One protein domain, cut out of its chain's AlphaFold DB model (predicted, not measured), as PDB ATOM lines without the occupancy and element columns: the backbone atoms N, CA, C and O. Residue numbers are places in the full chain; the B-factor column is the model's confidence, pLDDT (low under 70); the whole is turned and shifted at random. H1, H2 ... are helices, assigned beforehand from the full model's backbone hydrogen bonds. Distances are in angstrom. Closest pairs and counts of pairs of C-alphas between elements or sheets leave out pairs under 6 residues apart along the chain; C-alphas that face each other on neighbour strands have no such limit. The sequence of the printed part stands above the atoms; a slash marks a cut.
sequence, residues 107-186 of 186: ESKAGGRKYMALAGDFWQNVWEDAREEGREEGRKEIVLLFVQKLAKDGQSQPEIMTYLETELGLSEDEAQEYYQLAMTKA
ATOM      1  N   GLU A 107     314.109-194.786 175.161       74.38
ATOM      2  CA  GLU A 107     315.243-195.152 174.296       74.38
ATOM      3  C   GLU A 107     315.095-196.557 173.682       74.38
ATOM      4  O   GLU A 107     315.703-196.872 172.658       74.38
ATOM      5  N   SER A 108     314.272-197.427 174.275       74.75
ATOM      6  CA  SER A 108     314.004-198.752 173.716       74.75
ATOM      7  C   SER A 108     313.144-198.653 172.453       74.75
ATOM      8  O   SER A 108     312.129-197.960 172.431       74.75
ATOM      9  N   LYS A 109     313.456-199.438 171.411       64.81
ATOM     10  CA  LYS A 109     312.653-199.462 170.168       64.81
ATOM     11  C   LYS A 109     311.169-199.764 170.409       64.81
ATOM     12  O   LYS A 109     310.307-199.269 169.692       64.81
ATOM     13  N   ALA A 110     310.845-200.615 171.383       65.38
ATOM     14  CA  ALA A 110     309.459-200.971 171.686       65.38
ATOM     15  C   ALA A 110     308.741-199.887 172.501       65.38
ATOM     16  O   ALA A 110     307.580-199.589 172.218       65.38
ATOM     17  N   GLY A 111     309.417-199.298 173.489       61.06
ATOM     18  CA  GLY A 111     308.839-198.259 174.334       61.06
ATOM     19  C   GLY A 111     308.755-196.905 173.638       61.06
ATOM     20  O   GLY A 111     307.712-196.266 173.723       61.06
ATOM     21  N   GLY A 112     309.766-196.533 172.850       62.22
ATOM     22  CA  GLY A 112     309.731-195.378 171.954       62.22
ATOM     23  C   GLY A 112     308.559-195.453 170.975       62.22
ATOM     24  O   GLY A 112     307.766-194.523 170.917       62.22
ATOM     25  N   ARG A 113     308.349-196.601 170.307       63.84
ATOM     26  CA  ARG A 113     307.180-196.802 169.424       63.84
ATOM     27  C   ARG A 113     305.841-196.704 170.156       63.84
ATOM     28  O   ARG A 113     304.932-196.067 169.647       63.84
ATOM     29  N   LYS A 114     305.703-197.311 171.342       62.78
ATOM     30  CA  LYS A 114     304.458-197.217 172.132       62.78
ATOM     31  C   LYS A 114     304.186-195.797 172.628       62.78
ATOM     32  O   LYS A 114     303.043-195.361 172.612       62.78
ATOM     33  N   TYR A 115     305.221-195.088 173.073       62.91
ATOM     34  CA  TYR A 115     305.112-193.685 173.461       62.91
ATOM     35  C   TYR A 115     304.737-192.815 172.261       62.91
ATOM     36  O   TYR A 115     303.866-191.963 172.393       62.91
ATOM     37  N   MET A 116     305.339-193.071 171.095       64.94
ATOM     38  CA  MET A 116     305.012-192.381 169.850       64.94
ATOM     39  C   MET A 116     303.571-192.636 169.420       64.94
ATOM     40  O   MET A 116     302.900-191.687 169.062       64.94
ATOM     41  N   ALA A 117     303.078-193.872 169.521       68.19
ATOM     42  CA  ALA A 117     301.682-194.189 169.225       68.19
ATOM     43  C   ALA A 117     300.721-193.438 170.163       68.19
ATOM     44  O   ALA A 117     299.822-192.759 169.700       68.19
ATOM     45  N   LEU A 118     300.969-193.456 171.479       62.22
ATOM     46  CA  LEU A 118     300.128-192.745 172.457       62.22
ATOM     47  C   LEU A 118     300.171-191.221 172.302       62.22
ATOM     48  O   LEU A 118     299.154-190.543 172.435       62.22
ATOM     49  N   ALA A 119     301.361-190.663 172.075       67.75
ATOM     50  CA  ALA A 119     301.498-189.250 171.759       67.75
ATOM     51  C   ALA A 119     300.796-188.949 170.433       67.75
ATOM     52  O   ALA A 119     300.127-187.930 170.319       67.75
ATOM     53  N   GLY A 120     300.929-189.849 169.470       69.44
ATOM     54  CA  GLY A 120     300.355-189.739 168.151       69.44
ATOM     55  C   GLY A 120     298.844-189.684 168.152       69.44
ATOM     56  O   GLY A 120     298.300-188.724 167.623       69.44
ATOM     57  N   ASP A 121     298.183-190.597 168.863       72.69
ATOM     58  CA  ASP A 121     296.732-190.582 169.061       72.69
ATOM     59  C   ASP A 121     296.268-189.227 169.627       72.69
ATOM     60  O   ASP A 121     295.282-188.649 169.174       72.69
ATOM     61  N   PHE A 122     296.998-188.663 170.600       70.44
ATOM     62  CA  PHE A 122     296.691-187.334 171.138       70.44
ATOM     63  C   PHE A 122     296.806-186.238 170.070       70.44
ATOM     64  O   PHE A 122     295.901-185.415 169.936       70.44
ATOM     65  N   TRP A 123     297.901-186.213 169.310       69.06
ATOM     66  CA  TRP A 123     298.129-185.185 168.292       69.06
ATOM     67  C   TRP A 123     297.218-185.334 167.079       69.06
ATOM     68  O   TRP A 123     296.832-184.324 166.500       69.06
ATOM     69  N   GLN A 124     296.839-186.560 166.730       71.50
ATOM     70  CA  GLN A 124     295.900-186.843 165.660       71.50
ATOM     71  C   GLN A 124     294.500-186.348 166.023       71.50
ATOM     72  O   GLN A 124     293.908-185.629 165.228       71.50
ATOM     73  N   ASN A 125     294.015-186.618 167.240       73.31
ATOM     74  CA  ASN A 125     292.736-186.070 167.708       73.31
ATOM     75  C   ASN A 125     292.738-184.533 167.658       73.31
ATOM     76  O   ASN A 125     291.840-183.919 167.096       73.31
ATOM     77  N   VAL A 126     293.802-183.899 168.160       70.88
ATOM     78  CA  VAL A 126     293.947-182.432 168.138       70.88
ATOM     79  C   VAL A 126     294.030-181.880 166.702       70.88
ATOM     80  O   VAL A 126     293.529-180.790 166.418       70.88
ATOM     81  N   TRP A 127     294.653-182.615 165.779       71.56
ATOM     82  CA  TRP A 127     294.725-182.270 164.357       71.56
ATOM     83  C   TRP A 127     293.377-182.410 163.641       71.56
ATOM     84  O   TRP A 127     293.044-181.568 162.801       71.56
ATOM     85  N   GLU A 128     292.619-183.456 163.960       75.25
ATOM     86  CA  GLU A 128     291.273-183.702 163.442       75.25
ATOM     87  C   GLU A 128     290.293-182.639 163.947       75.25
ATOM     88  O   GLU A 128     289.623-182.020 163.121       75.25
ATOM     89  N   ASP A 129     290.321-182.299 165.238       73.69
ATOM     90  CA  ASP A 129     289.526-181.204 165.813       73.69
ATOM     91  C   ASP A 129     289.815-179.870 165.100       73.69
ATOM     92  O   ASP A 129     288.912-179.156 164.659       73.69
ATOM     93  N   ALA A 130     291.095-179.539 164.899       71.31
ATOM     94  CA  ALA A 130     291.491-178.317 164.198       71.31
ATOM     95  C   ALA A 130     291.089-178.319 162.708       71.31
ATOM     96  O   ALA A 130     290.874-177.251 162.119       71.31
ATOM     97  N   ARG A 131     290.989-179.504 162.090       72.00
ATOM     98  CA  ARG A 131     290.499-179.682 160.717       72.00
ATOM     99  C   ARG A 131     288.987-179.489 160.643       72.00
ATOM    100  O   ARG A 131     288.536-178.802 159.729       72.00
ATOM    101  N   GLU A 132     288.229-180.064 161.571       74.62
ATOM    102  CA  GLU A 132     286.771-179.903 161.644       74.62
ATOM    103  C   GLU A 132     286.376-178.447 161.904       74.62
ATOM    104  O   GLU A 132     285.462-177.928 161.264       74.62
ATOM    105  N   GLU A 133     287.117-177.746 162.764       73.75
ATOM    106  CA  GLU A 133     286.884-176.326 163.046       73.75
ATOM    107  C   GLU A 133     287.382-175.379 161.933       73.75
ATOM    108  O   GLU A 133     287.171-174.167 162.017       73.75
ATOM    109  N   GLY A 134     288.049-175.894 160.891       69.75
ATOM    110  CA  GLY A 134     288.526-175.105 159.748       69.75
ATOM    111  C   GLY A 134     289.615-174.078 160.084       69.75
ATOM    112  O   GLY A 134     289.795-173.108 159.345       69.75
ATOM    113  N   ARG A 135     290.345-174.247 161.195       74.06
ATOM    114  CA  ARG A 135     291.362-173.287 161.656       74.06
ATOM    115  C   ARG A 135     292.753-173.652 161.135       74.06
ATOM    116  O   ARG A 135     293.513-174.339 161.815       74.06
ATOM    117  N   GLU A 136     293.126-173.143 159.961       70.94
ATOM    118  CA  GLU A 136     294.478-173.335 159.392       70.94
ATOM    119  C   GLU A 136     295.604-172.876 160.334       70.94
ATOM    120  O   GLU A 136     296.629-173.544 160.464       70.94
ATOM    121  N   GLU A 137     295.399-171.770 161.048       73.62
ATOM    122  CA  GLU A 137     296.407-171.211 161.953       73.62
ATOM    123  C   GLU A 137     296.631-172.099 163.190       73.62
ATOM    124  O   GLU A 137     297.771-172.318 163.601       73.62
ATOM    125  N   GLY A 138     295.557-172.712 163.703       71.56
ATOM    126  CA  GLY A 138     295.632-173.700 164.782       71.56
ATOM    127  C   GLY A 138     296.366-174.964 164.342       71.56
ATOM    128  O   GLY A 138     297.249-175.442 165.050       71.56
ATOM    129  N   ARG A 139     296.079-175.458 163.128       74.56
ATOM    130  CA  ARG A 139     296.785-176.607 162.532       74.56
ATOM    131  C   ARG A 139     298.286-176.356 162.447       74.56
ATOM    132  O   ARG A 139     299.073-177.192 162.887       74.56
ATOM    133  N   LYS A 140     298.683-175.182 161.948       81.31
ATOM    134  CA  LYS A 140     300.090-174.783 161.866       81.31
ATOM    135  C   LYS A 140     300.742-174.741 163.243       81.31
ATOM    136  O   LYS A 140     301.797-175.334 163.430       81.31
ATOM    137  N   GLU A 141     300.121-174.094 164.221       81.38
ATOM    138  CA  GLU A 141     300.678-173.987 165.572       81.38
ATOM    139  C   GLU A 141     300.840-175.354 166.261       81.38
ATOM    140  O   GLU A 141     301.882-175.625 166.864       81.38
ATOM    141  N   ILE A 142     299.862-176.249 166.094       80.12
ATOM    142  CA  ILE A 142     299.877-177.618 166.629       80.12
ATOM    143  C   ILE A 142     301.050-178.424 166.060       80.12
ATOM    144  O   ILE A 142     301.811-179.016 166.829       80.12
ATOM    145  N   VAL A 143     301.235-178.420 164.735       83.06
ATOM    146  CA  VAL A 143     302.320-179.178 164.087       83.06
ATOM    147  C   VAL A 143     303.686-178.657 164.532       83.06
ATOM    148  O   VAL A 143     304.580-179.448 164.832       83.06
ATOM    149  N   LEU A 144     303.846-177.338 164.671       86.56
ATOM    150  CA  LEU A 144     305.098-176.741 165.145       86.56
ATOM    151  C   LEU A 144     305.433-177.156 166.581       86.56
ATOM    152  O   LEU A 144     306.554-177.592 166.853       86.56
ATOM    153  N   LEU A 145     304.464-177.056 167.495       82.94
ATOM    154  CA  LEU A 145     304.635-177.484 168.887       82.94
ATOM    155  C   LEU A 145     304.965-178.974 168.979       82.94
ATOM    156  O   LEU A 145     305.785-179.384 169.806       82.94
ATOM    157  N   PHE A 146     304.346-179.782 168.123       82.62
ATOM    158  CA  PHE A 146     304.580-181.212 168.085       82.62
ATOM    159  C   PHE A 146     306.000-181.554 167.624       82.62
ATOM    160  O   PHE A 146     306.702-182.282 168.330       82.62
ATOM    161  N   VAL A 147     306.470-180.958 166.523       86.00
ATOM    162  CA  VAL A 147     307.852-181.127 166.043       86.00
ATOM    163  C   VAL A 147     308.861-180.714 167.117       86.00
ATOM    164  O   VAL A 147     309.782-181.473 167.425       86.00
ATOM    165  N   GLN A 148     308.666-179.554 167.754       85.75
ATOM    166  CA  GLN A 148     309.543-179.091 168.837       85.75
ATOM    167  C   GLN A 148     309.577-180.069 170.016       85.75
ATOM    168  O   GLN A 148     310.630-180.286 170.619       85.75
ATOM    169  N   LYS A 149     308.430-180.660 170.365       81.88
ATOM    170  CA  LYS A 149     308.337-181.647 171.444       81.88
ATOM    171  C   LYS A 149     309.090-182.929 171.096       81.88
ATOM    172  O   LYS A 149     309.852-183.400 171.934       81.88
ATOM    173  N   LEU A 150     308.918-183.458 169.884       81.12
ATOM    174  CA  LEU A 150     309.623-184.660 169.427       81.12
ATOM    175  C   LEU A 150     311.141-184.451 169.392       81.12
ATOM    176  O   LEU A 150     311.888-185.298 169.882       81.12
ATOM    177  N   ALA A 151     311.592-183.291 168.907       83.19
ATOM    178  CA  ALA A 151     313.006-182.924 168.915       83.19
ATOM    179  C   ALA A 151     313.566-182.829 170.348       83.19
ATOM    180  O   ALA A 151     314.632-183.370 170.636       83.19
ATOM    181  N   LYS A 152     312.829-182.209 171.285       79.94
ATOM    182  CA  LYS A 152     313.206-182.157 172.714       79.94
ATOM    183  C   LYS A 152     313.229-183.532 173.381       79.94
ATOM    184  O   LYS A 152     314.043-183.753 174.275       79.94
ATOM    185  N   ASP A 153     312.357-184.442 172.957       71.94
ATOM    186  CA  ASP A 153     312.330-185.839 173.404       71.94
ATOM    187  C   ASP A 153     313.455-186.691 172.764       71.94
ATOM    188  O   ASP A 153     313.579-187.873 173.085       71.94
ATOM    189  N   GLY A 154     314.312-186.097 171.919       74.38
ATOM    190  CA  GLY A 154     315.518-186.719 171.366       74.38
ATOM    191  C   GLY A 154     315.309-187.496 170.065       74.38
ATOM    192  O   GLY A 154     316.192-188.261 169.683       74.38
ATOM    193  N   GLN A 155     314.162-187.328 169.398       79.44
ATOM    194  CA  GLN A 155     313.908-187.949 168.096       79.44
ATOM    195  C   GLN A 155     314.785-187.324 167.009       79.44
ATOM    196  O   GLN A 155     315.028-186.114 166.996       79.44
ATOM    197  N   SER A 156     315.250-188.157 166.082       83.25
ATOM    198  CA  SER A 156     316.019-187.696 164.931       83.25
ATOM    199  C   SER A 156     315.110-187.063 163.874       83.25
ATOM    200  O   SER A 156     313.934-187.405 163.755       83.25
ATOM    201  N   GLN A 157     315.659-186.156 163.061       86.38
ATOM    202  CA  GLN A 157     314.911-185.525 161.968       86.38
ATOM    203  C   GLN A 157     314.210-186.548 161.048       86.38
ATOM    204  O   GLN A 157     313.026-186.356 160.786       86.38
ATOM    205  N   PRO A 158     314.850-187.650 160.602       86.88
ATOM    206  CA  PRO A 158     314.175-188.641 159.760       86.88
ATOM    207  C   PRO A 158     312.969-189.310 160.433       86.88
ATOM    208  O   PRO A 158     311.974-189.583 159.767       86.88
ATOM    209  N   GLU A 159     313.031-189.561 161.745       83.69
ATOM    210  CA  GLU A 159     311.916-190.154 162.500       83.69
ATOM    211  C   GLU A 159     310.733-189.187 162.599       83.69
ATOM    212  O   GLU A 159     309.585-189.599 162.443       83.69
ATOM    213  N   ILE A 160     311.015-187.898 162.803       86.06
ATOM    214  CA  ILE A 160     309.990-186.850 162.835       86.06
ATOM    215  C   ILE A 160     309.336-186.707 161.457       86.06
ATOM    216  O   ILE A 160     308.113-186.721 161.368       86.06
ATOM    217  N   MET A 161     310.134-186.629 160.389       88.00
ATOM    218  CA  MET A 161     309.640-186.508 159.010       88.00
ATOM    219  C   MET A 161     308.758-187.691 158.609       88.00
ATOM    220  O   MET A 161     307.639-187.488 158.148       88.00
ATOM    221  N   THR A 162     309.210-188.918 158.901       85.12
ATOM    222  CA  THR A 162     308.427-190.138 158.642       85.12
ATOM    223  C   THR A 162     307.048-190.044 159.287       85.12
ATOM    224  O   THR A 162     306.050-190.338 158.645       85.12
ATOM    225  N   TYR A 163     306.979-189.592 160.541       82.75
ATOM    226  CA  TYR A 163     305.715-189.459 161.257       82.75
ATOM    227  C   TYR A 163     304.796-188.389 160.642       82.75
ATOM    228  O   TYR A 163     303.591-188.608 160.514       82.75
ATOM    229  N   LEU A 164     305.341-187.224 160.268       84.94
ATOM    230  CA  LEU A 164     304.570-186.143 159.638       84.94
ATOM    231  C   LEU A 164     303.931-186.602 158.317       84.94
ATOM    232  O   LEU A 164     302.776-186.281 158.043       84.94
ATOM    233  N   GLU A 165     304.661-187.385 157.527       86.69
ATOM    234  CA  GLU A 165     304.177-187.916 156.252       86.69
ATOM    235  C   GLU A 165     303.171-189.057 156.443       86.69
ATOM    236  O   GLU A 165     302.110-189.057 155.819       86.69
ATOM    237  N   THR A 166     303.469-190.031 157.312       80.31
ATOM    238  CA  THR A 166     302.650-191.247 157.432       80.31
ATOM    239  C   THR A 166     301.399-191.044 158.274       80.31
ATOM    240  O   THR A 166     300.340-191.541 157.902       80.31
ATOM    241  N   GLU A 167     301.503-190.326 159.394       78.94
ATOM    242  CA  GLU A 167     300.411-190.205 160.370       78.94
ATOM    243  C   GLU A 167     299.589-188.930 160.170       78.94
ATOM    244  O   GLU A 167     298.371-188.945 160.326       78.94
ATOM    245  N   LEU A 168     300.230-187.811 159.801       78.56
ATOM    246  CA  LEU A 168     299.512-186.556 159.524       78.56
ATOM    247  C   LEU A 168     299.149-186.385 158.044       78.56
ATOM    248  O   LEU A 168     298.380-185.478 157.711       78.56
ATOM    249  N   GLY A 169     299.661-187.256 157.166       82.44
ATOM    250  CA  GLY A 169     299.377-187.239 155.730       82.44
ATOM    251  C   GLY A 169     299.926-186.007 155.013       82.44
ATOM    252  O   GLY A 169     299.365-185.607 153.991       82.44
ATOM    253  N   LEU A 170     300.961-185.370 155.570       86.25
ATOM    254  CA  LEU A 170     301.607-184.208 154.966       86.25
ATOM    255  C   LEU A 170     302.472-184.643 153.782       86.25
ATOM    256  O   LEU A 170     303.073-185.717 153.797       86.25
ATOM    257  N   SER A 171     302.557-183.795 152.760       90.62
ATOM    258  CA  SER A 171     303.565-183.980 151.714       90.62
ATOM    259  C   SER A 171     304.978-183.762 152.270       90.62
ATOM    260  O   SER A 171     305.158-183.077 153.278       90.62
ATOM    261  N   GLU A 172     305.989-184.317 151.596       89.81
ATOM    262  CA  GLU A 172     307.404-184.146 151.966       89.81
ATOM    263  C   GLU A 172     307.783-182.657 152.092       89.81
ATOM    264  O   GLU A 172     308.414-182.247 153.069       89.81
ATOM    265  N   ASP A 173     307.317-181.827 151.152       90.62
ATOM    266  CA  ASP A 173     307.556-180.381 151.143       90.62
ATOM    267  C   ASP A 173     306.910-179.679 152.351       90.62
ATOM    268  O   ASP A 173     307.557-178.872 153.023       90.62
ATOM    269  N   GLU A 174     305.655-180.010 152.673       88.62
ATOM    270  CA  GLU A 174     304.956-179.445 153.834       88.62
ATOM    271  C   GLU A 174     305.612-179.881 155.146       88.62
ATOM    272  O   GLU A 174     305.864-179.051 156.022       88.62
ATOM    273  N   ALA A 175     305.918-181.173 155.292       89.50
ATOM    274  CA  ALA A 175     306.586-181.715 156.470       89.50
ATOM    275  C   ALA A 175     307.937-181.021 156.704       89.50
ATOM    276  O   ALA A 175     308.252-180.626 157.832       89.50
ATOM    277  N   GLN A 176     308.695-180.790 155.629       91.88
ATOM    278  CA  GLN A 176     309.981-180.107 155.687       91.88
ATOM    279  C   GLN A 176     309.809-178.629 156.057       91.88
ATOM    280  O   GLN A 176     310.563-178.126 156.892       91.88
ATOM    281  N   GLU A 177     308.817-177.930 155.497       91.38
ATOM    282  CA  GLU A 177     308.508-176.543 155.866       91.38
ATOM    283  C   GLU A 177     308.176-176.431 157.358       91.38
ATOM    284  O   GLU A 177     308.781-175.619 158.067       91.38
ATOM    285  N   TYR A 178     307.270-177.277 157.863       89.69
ATOM    286  CA  TYR A 178     306.905-177.298 159.280       89.69
ATOM    287  C   TYR A 178     308.104-177.603 160.173       89.69
ATOM    288  O   TYR A 178     308.282-176.940 161.199       89.69
ATOM    289  N   TYR A 179     308.954-178.554 159.779       90.31
ATOM    290  CA  TYR A 179     310.159-178.881 160.529       90.31
ATOM    291  C   TYR A 179     311.108-177.683 160.633       90.31
ATOM    292  O   TYR A 179     311.533-177.316 161.730       90.31
ATOM    293  N   GLN A 180     311.395-177.017 159.513       91.75
ATOM    294  CA  GLN A 180     312.264-175.837 159.503       91.75
ATOM    295  C   GLN A 180     311.676-174.703 160.346       91.75
ATOM    296  O   GLN A 180     312.365-174.138 161.201       91.75
ATOM    297  N   LEU A 181     310.389-174.391 160.171       90.38
ATOM    298  CA  LEU A 181     309.722-173.339 160.940       90.38
ATOM    299  C   LEU A 181     309.758-173.623 162.452       90.38
ATOM    300  O   LEU A 181     309.979-172.706 163.246       90.38
ATOM    301  N   ALA A 182     309.554-174.883 162.849       88.94
ATOM    302  CA  ALA A 182     309.559-175.315 164.245       88.94
ATOM    303  C   ALA A 182     310.937-175.133 164.886       88.94
ATOM    304  O   ALA A 182     311.029-174.622 166.003       88.94
ATOM    305  N   MET A 183     311.998-175.496 164.161       87.69
ATOM    306  CA  MET A 183     313.385-175.393 164.628       87.69
ATOM    307  C   MET A 183     313.924-173.960 164.619       87.69
ATOM    308  O   MET A 183     314.842-173.651 165.370       87.69
ATOM    309  N   THR A 184     313.339-173.064 163.819       82.94
ATOM    310  CA  THR A 184     313.739-171.645 163.777       82.94
ATOM    311  C   THR A 184     313.128-170.837 164.931       82.94
ATOM    312  O   THR A 184     313.663-169.802 165.321       82.94
ATOM    313  N   LYS A 185     312.003-171.306 165.492       60.56
ATOM    314  CA  LYS A 185     311.293-170.695 166.631       60.56
ATOM    315  C   LYS A 185     311.632-171.320 168.001       60.56
ATOM    316  O   LYS A 185     310.966-170.975 168.978       60.56
ATOM    317  N   ALA A 186     312.573-172.265 168.067       52.06
ATOM    318  CA  ALA A 186     312.887-173.054 169.267       52.06
ATOM    319  C   ALA A 186     313.967-172.431 170.166       52.06
ATOM    320  O   ALA A 186     314.873-171.754 169.634       52.06
TER     321      ALA A 186
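AT A GLANCE: This is residues 107 to 186 of the 186 residues of an uncharacterized protein of Ligilactobacillus agilis (UniProt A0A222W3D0). A long helix, H1, and the shorter H2 make a helical hairpin that meets along the later part of H1, while the short helices H3 and H4 pack on H2 and on each other. H2 is the middle of the arrangement: H4 crosses it steeply, and H1 reaches no helix but H2. The printed part has 80 residues with four named helices, H1 to H4 in chain order, and no named strand; the class is all helix. The whole is compact, with a radius of gyration of the C-alphas of 12.2 A and spans of 37 by 25 by 21 A.

HOW THE PARTS SIT: H1, residues 109 to 132, touches H2, residues 136 to 152, with residues 123 to 131 alone. The closest C-alphas, of Ala 130 and Arg 139, are 5.8 A apart, and the hairpin's helices run opposite ways at a shallow tilt of 13 degrees. H2 is the hub, touching three helices. H4, residues 172 to 184, touches H2 with residues 178 to 183 alone, at a steep tilt of 69 degrees, only just short of about perpendicular; the closest C-alphas, of Leu 144 and Ala 182, are 4.8 A apart. H3, residues 157 to 166, forms a helical hairpin with H2, at 38 degrees, their closest C-alphas, of Val 147 and Ile 160, being 6.9 A apart. H3 and H4 touch at a steep tilt of 46 degrees, closest at the C-alphas of Leu 164 and Ala 175, 5.8 A. H1 is apart from H3 and H4. In H1, H2, H3 and H4 every O i to N i+4 pair is within hydrogen-bond range.

IN THESE COORDINATES: H1 begins at C-alpha 109, (312.653, -199.462, 170.168), and is 33.5 A long. H2 is 24.6 A, H3 14.3 A and H4 18.3 A, ending at C-alpha 184, (313.739, -171.645, 163.777).

THE WHOLE: The farthest C-alphas, of Ser 108 and Gly 134, are 37.5 A apart. The printed part has no cut, and its three links are tight. Mean pLDDT of the printed part is 77.8; residues 109 to 120, 123, 134 and 185 to 186 are under 70.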